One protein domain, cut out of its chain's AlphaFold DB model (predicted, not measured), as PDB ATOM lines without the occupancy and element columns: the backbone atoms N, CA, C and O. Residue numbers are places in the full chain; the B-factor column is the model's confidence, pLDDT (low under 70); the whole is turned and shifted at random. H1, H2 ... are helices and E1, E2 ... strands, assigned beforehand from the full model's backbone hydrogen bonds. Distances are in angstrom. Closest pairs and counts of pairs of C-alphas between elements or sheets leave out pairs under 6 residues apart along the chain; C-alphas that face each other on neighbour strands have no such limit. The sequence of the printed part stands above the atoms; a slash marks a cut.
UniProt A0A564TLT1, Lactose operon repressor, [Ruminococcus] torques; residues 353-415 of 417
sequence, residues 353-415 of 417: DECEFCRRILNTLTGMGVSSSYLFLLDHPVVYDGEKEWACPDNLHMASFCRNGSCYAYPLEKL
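What this domain is: This is residues 353 to 415 of the 417 residues of the protein "Lactose operon repressor" of [Ruminococcus] torques (UniProt A0A564TLT1). A small sheet of three antiparallel strands has one helix, H1, packed slantwise over one of its faces, and a long loop between E1 and E2 reaches away from this two-layer body, with residues 383 to 389 sticking out at its far part. Along the printed part of 63 residues you meet H1, E1, E2 and E3, and the sheet's order is E1 - E2 - E3. The class is mixed, helices and strands, with 31 of the 63 residues, under half, in named elements. The whole is loose, with a radius of gyration of the C-alphas of 14.0 A, and elongated, with spans of 42 by 25 by 20 A.

How they stand to each other: Begin with the helix H1, residues 354 to 367, then look for the strands E1, residues 372 to 377, E2, residues 397 to 403, and E3, residues 406 to 409. The strands form a meander, each the antiparallel neighbour of the one before. E1 and E2 are a hairpin at 167 degrees between their directions; look at N 375 and O 400, 2.8 A apart and within hydrogen-bond range, and at N 402 and O 373, at 2.7 A. E2 and E3 are a hairpin at 166 degrees, with N 408 and O 401 within hydrogen-bond range at 2.8 A. E1 and E3 are the edge strands. H1 is on the sheet at a height of 7.5 A over the sheet, over E2 and E3. It runs slantwise to the strands, at 39 degrees to E2 on the local plane. The closest C-alphas of H1 and E3 are those of Cys 355 and Ala 409, 5.3 A apart; of H1 and E2, those of Cys 358 and Ser 400, 6.0 A. In H1, 9 of 10 O i to N i+4 pairs are within hydrogen-bond range.

Where its parts are: Find C-alpha 354 at (197.982, 252.835, 162.730); from there H1 runs 20.2 A to C-alpha 367. E1 begins at C-alpha 372, at (209.340, 265.519, 151.853), and is 17.2 A long. E2 is also 17.2 A long, from 397 to 403. E3 spans 10.5 A and ends at C-alpha 409, at (200.808, 255.249, 154.813).

The domain as a whole: The two C-alphas farthest apart, those of Glu 387 and Asn 404, are 43.0 A from each other. The printed part has no cut. The links H1 to E1 and E2 to E3 are tight; the link E1 to E2, residues 378 to 396, is long, and its residues 383 to 389 stand free. The mean pLDDT of the printed part is 79.0, and you will find it under 70 at residues 382 to 389 and 413 to 415 of this model.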
ATOM      1  N   ASP A 353     194.039 253.640 164.892       82.81
ATOM      2  CA  ASP A 353     194.290 253.560 163.442       82.81
ATOM      3  C   ASP A 353     195.767 253.849 163.139       82.81
ATOM      4  O   ASP A 353     196.220 254.993 163.084       82.81
ATOM      5  N   GLU A 354     196.530 252.780 162.923       78.69
ATOM      6  CA  GLU A 354     197.982 252.835 162.730       78.69
ATOM      7  C   GLU A 354     198.402 253.597 161.459       78.69
ATOM      8  O   GLU A 354     199.442 254.263 161.441       78.69
ATOM      9  N   CYS A 355     197.598 253.532 160.392       83.06
ATOM     10  CA  CYS A 355     197.871 254.252 159.148       83.06
ATOM     11  C   CYS A 355     197.671 255.753 159.343       83.06
ATOM     12  O   CYS A 355     198.499 256.558 158.905       83.06
ATOM     13  N   GLU A 356     196.575 256.129 160.001       83.38
ATOM     14  CA  GLU A 356     196.276 257.524 160.301       83.38
ATOM     15  C   GLU A 356     197.311 258.123 161.254       83.38
ATOM     16  O   GLU A 356     197.829 259.213 160.996       83.38
ATOM     17  N   PHE A 357     197.698 257.363 162.278       81.81
ATOM     18  CA  PHE A 357     198.781 257.700 163.193       81.81
ATOM     19  C   PHE A 357     200.081 258.031 162.440       81.81
ATOM     20  O   PHE A 357     200.629 259.129 162.581       81.81
ATOM     21  N   CYS A 358     200.543 257.132 161.561       83.00
ATOM     22  CA  CYS A 358     201.770 257.336 160.783       83.00
ATOM     23  C   CYS A 358     201.661 258.515 159.803       83.00
ATOM     24  O   CYS A 358     202.645 259.216 159.554       83.00
ATOM     25  N   ARG A 359     200.477 258.746 159.225       84.19
ATOM     26  CA  ARG A 359     200.230 259.848 158.287       84.19
ATOM     27  C   ARG A 359     200.233 261.203 158.992       84.19
ATOM     28  O   ARG A 359     200.778 262.163 158.448       84.19
ATOM     29  N   ARG A 360     199.666 261.294 160.197       80.88
ATOM     30  CA  ARG A 360     199.623 262.537 160.984       80.88
ATOM     31  C   ARG A 360     200.994 263.036 161.387       80.88
ATOM     32  O   ARG A 360     201.254 264.220 161.203       80.88
ATOM     33  N   ILE A 361     201.884 262.143 161.823       81.06
ATOM     34  CA  ILE A 361     203.283 262.496 162.113       81.06
ATOM     35  C   ILE A 361     203.897 263.242 160.918       81.06
ATOM     36  O   ILE A 361     204.513 264.296 161.086       81.06
ATOM     37  N   LEU A 362     203.680 262.740 159.697       85.50
ATOM     38  CA  LEU A 362     204.225 263.355 158.489       85.50
ATOM     39  C   LEU A 362     203.498 264.638 158.074       85.50
ATOM     40  O   LEU A 362     204.163 265.584 157.657       85.50
ATOM     41  N   ASN A 363     202.171 264.710 158.229       82.00
ATOM     42  CA  ASN A 363     201.408 265.940 157.983       82.00
ATOM     43  C   ASN A 363     201.899 267.085 158.875       82.00
ATOM     44  O   ASN A 363     202.011 268.219 158.413       82.00
ATOM     45  N   THR A 364     202.221 266.787 160.134       78.19
ATOM     46  CA  THR A 364     202.772 267.761 161.079       78.19
ATOM     47  C   THR A 364     204.100 268.320 160.576       78.19
ATOM     48  O   THR A 364     204.292 269.535 160.578       78.19
ATOM     49  N   LEU A 365     204.978 267.472 160.027       78.88
ATOM     50  CA  LEU A 365     206.219 267.917 159.383       78.88
ATOM     51  C   LEU A 365     205.950 268.766 158.130       78.88
ATOM     52  O   LEU A 365     206.575 269.810 157.948       78.88
ATOM     53  N   THR A 366     204.994 268.376 157.284       82.00
ATOM     54  CA  THR A 366     204.586 269.177 156.117       82.00
ATOM     55  C   THR A 366     204.054 270.552 156.522       82.00
ATOM     56  O   THR A 366     204.411 271.550 155.896       82.00
ATOM     57  N   GLY A 367     203.263 270.637 157.597       75.25
ATOM     58  CA  GLY A 367     202.780 271.903 158.159       75.25
ATOM     59  C   GLY A 367     203.904 272.838 158.621       75.25
ATOM     60  O   GLY A 367     203.718 274.051 158.659       75.25
ATOM     61  N   MET A 368     205.088 272.290 158.901       71.88
ATOM     62  CA  MET A 368     206.301 273.042 159.232       71.88
ATOM     63  C   MET A 368     207.156 273.410 158.010       71.88
ATOM     64  O   MET A 368     208.269 273.909 158.169       71.88
ATOM     65  N   GLY A 369     206.670 273.155 156.793       75.19
ATOM     66  CA  GLY A 369     207.393 273.448 155.556       75.19
ATOM     67  C   GLY A 369     208.356 272.348 155.105       75.19
ATOM     68  O   GLY A 369     209.144 272.579 154.191       75.19
ATOM     69  N   VAL A 370     208.305 271.148 155.696       78.44
ATOM     70  CA  VAL A 370     209.093 270.005 155.212       78.44
ATOM     71  C   VAL A 370     208.503 269.499 153.890       78.44
ATOM     72  O   VAL A 370     207.400 268.952 153.854       78.44
ATOM     73  N   SER A 371     209.253 269.662 152.797       79.94
ATOM     74  CA  SER A 371     208.818 269.304 151.437       79.94
ATOM     75  C   SER A 371     208.637 267.801 151.223       79.94
ATOM     76  O   SER A 371     207.821 267.373 150.401       79.94
ATOM     77  N   SER A 372     209.434 266.978 151.905       85.88
ATOM     78  CA  SER A 372     209.340 265.519 151.853       85.88
ATOM     79  C   SER A 372     209.812 264.900 153.161       85.88
ATOM     80  O   SER A 372     210.805 265.341 153.732       85.88
ATOM     81  N   SER A 373     209.103 263.883 153.630       89.00
ATOM     82  CA  SER A 373     209.382 263.193 154.887       89.00
ATOM     83  C   SER A 373     209.085 261.705 154.741       89.00
ATOM     84  O   SER A 373     208.207 261.313 153.978       89.00
ATOM     85  N   TYR A 374     209.835 260.868 155.448       88.56
ATOM     86  CA  TYR A 374     209.725 259.414 155.375       88.56
ATOM     87  C   TYR A 374     209.788 258.870 156.800       88.56
ATOM     88  O   TYR A 374     210.642 259.289 157.581       88.56
ATOM     89  N   LEU A 375     208.869 257.974 157.146       88.00
ATOM     90  CA  LEU A 375     208.840 257.278 158.426       88.00
ATOM     91  C   LEU A 375     209.216 255.824 158.190       88.00
ATOM     92  O   LEU A 375     208.549 255.122 157.428       88.00
ATOM     93  N   PHE A 376     210.251 255.380 158.890       85.19
ATOM     94  CA  PHE A 376     210.700 253.999 158.868       85.19
ATOM     95  C   PHE A 376     210.477 253.342 160.229       85.19
ATOM     96  O   PHE A 376     210.647 253.988 161.263       85.19
ATOM     97  N   LEU A 377     210.098 252.066 160.223       83.56
ATOM     98  CA  LEU A 377     209.874 251.247 161.411       83.56
ATOM     99  C   LEU A 377     210.721 249.970 161.357       83.56
ATOM    100  O   LEU A 377     211.062 249.471 160.283       83.56
ATOM    101  N   LEU A 378     211.032 249.446 162.542       79.69
ATOM    102  CA  LEU A 378     211.655 248.135 162.728       79.69
ATOM    103  C   LEU A 378     210.609 247.023 162.595       79.69
ATOM    104  O   LEU A 378     209.450 247.220 162.966       79.69
ATOM    105  N   ASP A 379     211.041 245.836 162.165       72.12
ATOM    106  CA  ASP A 379     210.204 244.626 162.114       72.12
ATOM    107  C   ASP A 379     209.566 244.296 163.466       72.12
ATOM    108  O   ASP A 379     208.379 243.961 163.581       72.12
ATOM    109  N   HIS A 380     210.377 244.400 164.517       73.50
ATOM    110  CA  HIS A 380     210.000 244.119 165.889       73.50
ATOM    111  C   HIS A 380     210.534 245.218 166.809       73.50
ATOM    112  O   HIS A 380     211.661 245.679 166.616       73.50
ATOM    113  N   PRO A 381     209.767 245.629 167.837       72.62
ATOM    114  CA  PRO A 381     210.280 246.521 168.864       72.62
ATOM    115  C   PRO A 381     211.527 245.918 169.515       72.62
ATOM    116  O   PRO A 381     211.479 244.815 170.065       72.62
ATOM    117  N   VAL A 382     212.634 246.653 169.482       69.12
ATOM    118  CA  VAL A 382     213.863 246.269 170.178       69.12
ATOM    119  C   VAL A 382     213.855 246.935 171.548       69.12
ATOM    120  O   VAL A 382     213.983 248.153 171.664       69.12
ATOM    121  N   VAL A 383     213.678 246.131 172.597       68.00
ATOM    122  CA  VAL A 383     213.826 246.590 173.981       68.00
ATOM    123  C   VAL A 383     215.290 246.440 174.368       68.00
ATOM    124  O   VAL A 383     215.800 245.325 174.443       68.00
ATOM    125  N   TYR A 384     215.959 247.567 174.595       64.31
ATOM    126  CA  TYR A 384     217.331 247.603 175.084       64.31
ATOM    127  C   TYR A 384     217.312 247.929 176.579       64.31
ATOM    128  O   TYR A 384     216.945 249.031 176.981       64.31
ATOM    129  N   ASP A 385     217.670 246.946 177.400       66.38
ATOM    130  CA  ASP A 385     217.767 247.050 178.863       66.38
ATOM    131  C   ASP A 385     219.188 247.402 179.344       66.38
ATOM    132  O   ASP A 385     219.412 247.590 180.539       66.38
ATOM    133  N   GLY A 386     220.144 247.523 178.417       62.00
ATOM    134  CA  GLY A 386     221.552 247.782 178.705       62.00
ATOM    135  C   GLY A 386     222.381 246.543 179.059       62.00
ATOM    136  O   GLY A 386     223.597 246.679 179.178       62.00
ATOM    137  N   GLU A 387     221.772 245.358 179.199       65.81
ATOM    138  CA  GLU A 387     222.490 244.102 179.474       65.81
ATOM    139  C   GLU A 387     223.008 243.433 178.195       65.81
ATOM    140  O   GLU A 387     224.041 242.763 178.212       65.81
ATOM    141  N   LYS A 388     222.301 243.620 177.077       66.94
ATOM    142  CA  LYS A 388     222.698 243.117 175.755       66.94
ATOM    143  C   LYS A 388     223.360 244.215 174.937       66.94
ATOM    144  O   LYS A 388     223.017 245.380 175.084       66.94
ATOM    145  N   GLU A 389     224.285 243.847 174.055       67.25
ATOM    146  CA  GLU A 389     224.827 244.788 173.072       67.25
ATOM    147  C   GLU A 389     223.776 245.138 172.015       67.25
ATOM    148  O   GLU A 389     222.974 244.296 171.604       67.25
ATOM    149  N   TRP A 390     223.766 246.405 171.598       73.62
ATOM    150  CA  TRP A 390     222.918 246.872 170.509       73.62
ATOM    151  C   TRP A 390     223.434 246.291 169.192       73.62
ATOM    152  O   TRP A 390     224.628 246.357 168.909       73.62
ATOM    153  N   ALA A 391     222.523 245.750 168.387       75.81
ATOM    154  CA  ALA A 391     222.808 245.293 167.037       75.81
ATOM    155  C   ALA A 391     221.960 246.110 166.061       75.81
ATOM    156  O   ALA A 391     220.733 246.144 166.185       75.81
ATOM    157  N   CYS A 392     222.619 246.766 165.103       76.31
ATOM    158  CA  CYS A 392     221.928 247.463 164.026       76.31
ATOM    159  C   CYS A 392     221.077 246.457 163.235       76.31
ATOM    160  O   CYS A 392     221.588 245.390 162.894       76.31
ATOM    161  N   PRO A 393     219.807 246.769 162.933       78.75
ATOM    162  CA  PRO A 393     219.002 245.938 162.051       78.75
ATOM    163  C   PRO A 393     219.577 245.937 160.630       78.75
ATOM    164  O   PRO A 393     220.158 246.929 160.185       78.75
ATOM    165  N   ASP A 394     219.337 244.848 159.903       78.94
ATOM    166  CA  ASP A 394     219.746 244.728 158.499       78.94
ATOM    167  C   ASP A 394     218.890 245.601 157.571       78.94
ATOM    168  O   ASP A 394     219.344 246.011 156.508       78.94
ATOM    169  N   ASN A 395     217.637 245.874 157.956       78.31
ATOM    170  CA  ASN A 395     216.674 246.604 157.138       78.31
ATOM    171  C   ASN A 395     215.752 247.486 157.987       78.31
ATOM    172  O   ASN A 395     215.496 247.223 159.163       78.31
ATOM    173  N   LEU A 396     215.208 248.520 157.346       83.56
ATOM    174  CA  LEU A 396     214.167 249.391 157.877       83.56
ATOM    175  C   LEU A 396     212.983 249.420 156.906       83.56
ATOM    176  O   LEU A 396     213.175 249.561 155.697       83.56
ATOM    177  N   HIS A 397     211.755 249.347 157.423       83.75
ATOM    178  CA  HIS A 397     210.549 249.343 156.590       83.75
ATOM    179  C   HIS A 397     209.905 250.710 156.540       83.75
ATOM    180  O   HIS A 397     209.564 251.287 157.571       83.75
ATOM    181  N   MET A 398     209.680 251.221 155.335       87.12
ATOM    182  CA  MET A 398     208.975 252.482 155.149       87.12
ATOM    183  C   MET A 398     207.489 252.311 155.488       87.12
ATOM    184  O   MET A 398     206.735 251.694 154.738       87.12
ATOM    185  N   ALA A 399     207.060 252.887 156.609       88.25
ATOM    186  CA  ALA A 399     205.681 252.826 157.083       88.25
ATOM    187  C   ALA A 399     204.804 253.920 156.471       88.25
ATOM    188  O   ALA A 399     203.648 253.687 156.117       88.25
ATOM    189  N   SER A 400     205.358 255.117 156.302       89.12
ATOM    190  CA  SER A 400     204.683 256.223 155.634       89.12
ATOM    191  C   SER A 400     205.689 257.140 154.954       89.12
ATOM    192  O   SER A 400     206.868 257.179 155.306       89.12
ATOM    193  N   PHE A 401     205.230 257.890 153.958       92.25
ATOM    194  CA  PHE A 401     206.015 258.958 153.353       92.25
ATOM    195  C   PHE A 401     205.120 260.111 152.922       92.25
ATOM    196  O   PHE A 401     203.944 259.929 152.608       92.25
ATOM    197  N   CYS A 402     205.690 261.305 152.874       90.06
ATOM    198  CA  CYS A 402     205.067 262.486 152.326       90.06
ATOM    199  C   CYS A 402     205.985 263.108 151.288       90.06
ATOM    200  O   CYS A 402     207.186 263.251 151.515       90.06
ATOM    201  N   ARG A 403     205.425 263.484 150.140       88.88
ATOM    202  CA  ARG A 403     206.165 264.161 149.075       88.88
ATOM    203  C   ARG A 403     205.294 265.248 148.475       88.88
ATOM    204  O   ARG A 403     204.176 264.976 148.044       88.88
ATOM    205  N   ASN A 404     205.807 266.476 148.452       83.19
ATOM    206  CA  ASN A 404     205.120 267.644 147.894       83.19
ATOM    207  C   ASN A 404     203.701 267.831 148.470       83.19
ATOM    208  O   ASN A 404     202.750 268.105 147.741       83.19
ATOM    209  N   GLY A 405     203.556 267.624 149.784       76.75
ATOM    210  CA  GLY A 405     202.302 267.809 150.517       76.75
ATOM    211  C   GLY A 405     201.288 266.666 150.425       76.75
ATOM    212  O   GLY A 405     200.222 266.764 151.025       76.75
ATOM    213  N   SER A 406     201.597 265.583 149.705       85.50
ATOM    214  CA  SER A 406     200.766 264.371 149.679       85.50
ATOM    215  C   SER A 406     201.394 263.286 150.546       85.50
ATOM    216  O   SER A 406     202.506 262.845 150.248       85.50
ATOM    217  N   CYS A 407     200.692 262.865 151.602       87.56
ATOM    218  CA  CYS A 407     201.180 261.866 152.550       87.56
ATOM    219  C   CYS A 407     200.440 260.526 152.397       87.56
ATOM    220  O   CYS A 407     199.211 260.481 152.329       87.56
ATOM    221  N   TYR A 408     201.203 259.436 152.384       88.75
ATOM    222  CA  TYR A 408     200.759 258.056 152.199       88.75
ATOM    223  C   TYR A 408     201.246 257.198 153.367       88.75
ATOM    224  O   TYR A 408     202.351 257.406 153.861       88.75
ATOM    225  N   ALA A 409     200.444 256.221 153.786       88.50
ATOM    226  CA  ALA A 409     200.808 255.249 154.813       88.50
ATOM    227  C   ALA A 409     200.454 253.830 154.353       88.50
ATOM    228  O   ALA A 409     199.452 253.625 153.659       88.50
ATOM    229  N   TYR A 410     201.285 252.865 154.732       85.31
ATOM    230  CA  TYR A 410     201.063 251.446 154.491       85.31
ATOM    231  C   TYR A 410     200.478 250.791 155.750       85.31
ATOM    232  O   TYR A 410     200.913 251.122 156.853       85.31
ATOM    233  N   PRO A 411     199.538 249.835 155.621       79.25
ATOM    234  CA  PRO A 411     199.088 249.046 156.766       79.25
ATOM    235  C   PRO A 411     200.265 248.297 157.393       79.25
ATOM    236  O   PRO A 411     200.929 247.533 156.688       79.25
ATOM    237  N   LEU A 412     200.507 248.466 158.698       71.06
ATOM    238  CA  LEU A 412     201.661 247.848 159.367       71.06
ATOM    239  C   LEU A 412     201.594 246.315 159.341       71.06
ATOM    240  O   LEU A 412     202.623 245.648 159.253       71.06
ATOM    241  N   GLU A 413     200.388 245.741 159.310       69.12
ATOM    242  CA  GLU A 413     200.166 244.302 159.109       69.12
ATOM    243  C   GLU A 413     200.765 243.774 157.794       69.12
ATOM    244  O   GLU A 413     201.120 242.602 157.708       69.12
ATOM    245  N   LYS A 414     200.895 244.631 156.773       63.69
ATOM    246  CA  LYS A 414     201.479 244.296 155.464       63.69
ATOM    247  C   LYS A 414     202.977 244.580 155.376       63.69
ATOM    248  O   LYS A 414     203.558 244.333 154.323       63.69
ATOM    249  N   LEU A 415     203.579 245.129 156.430       59.75
ATOM    250  CA  LEU A 415     205.022 245.361 156.520       59.75
ATOM    251  C   LEU A 415     205.751 244.190 157.204       59.75
ATOM    252  O   LEU A 415     206.963 244.101 157.094       59.75
TER     253      LEU A 415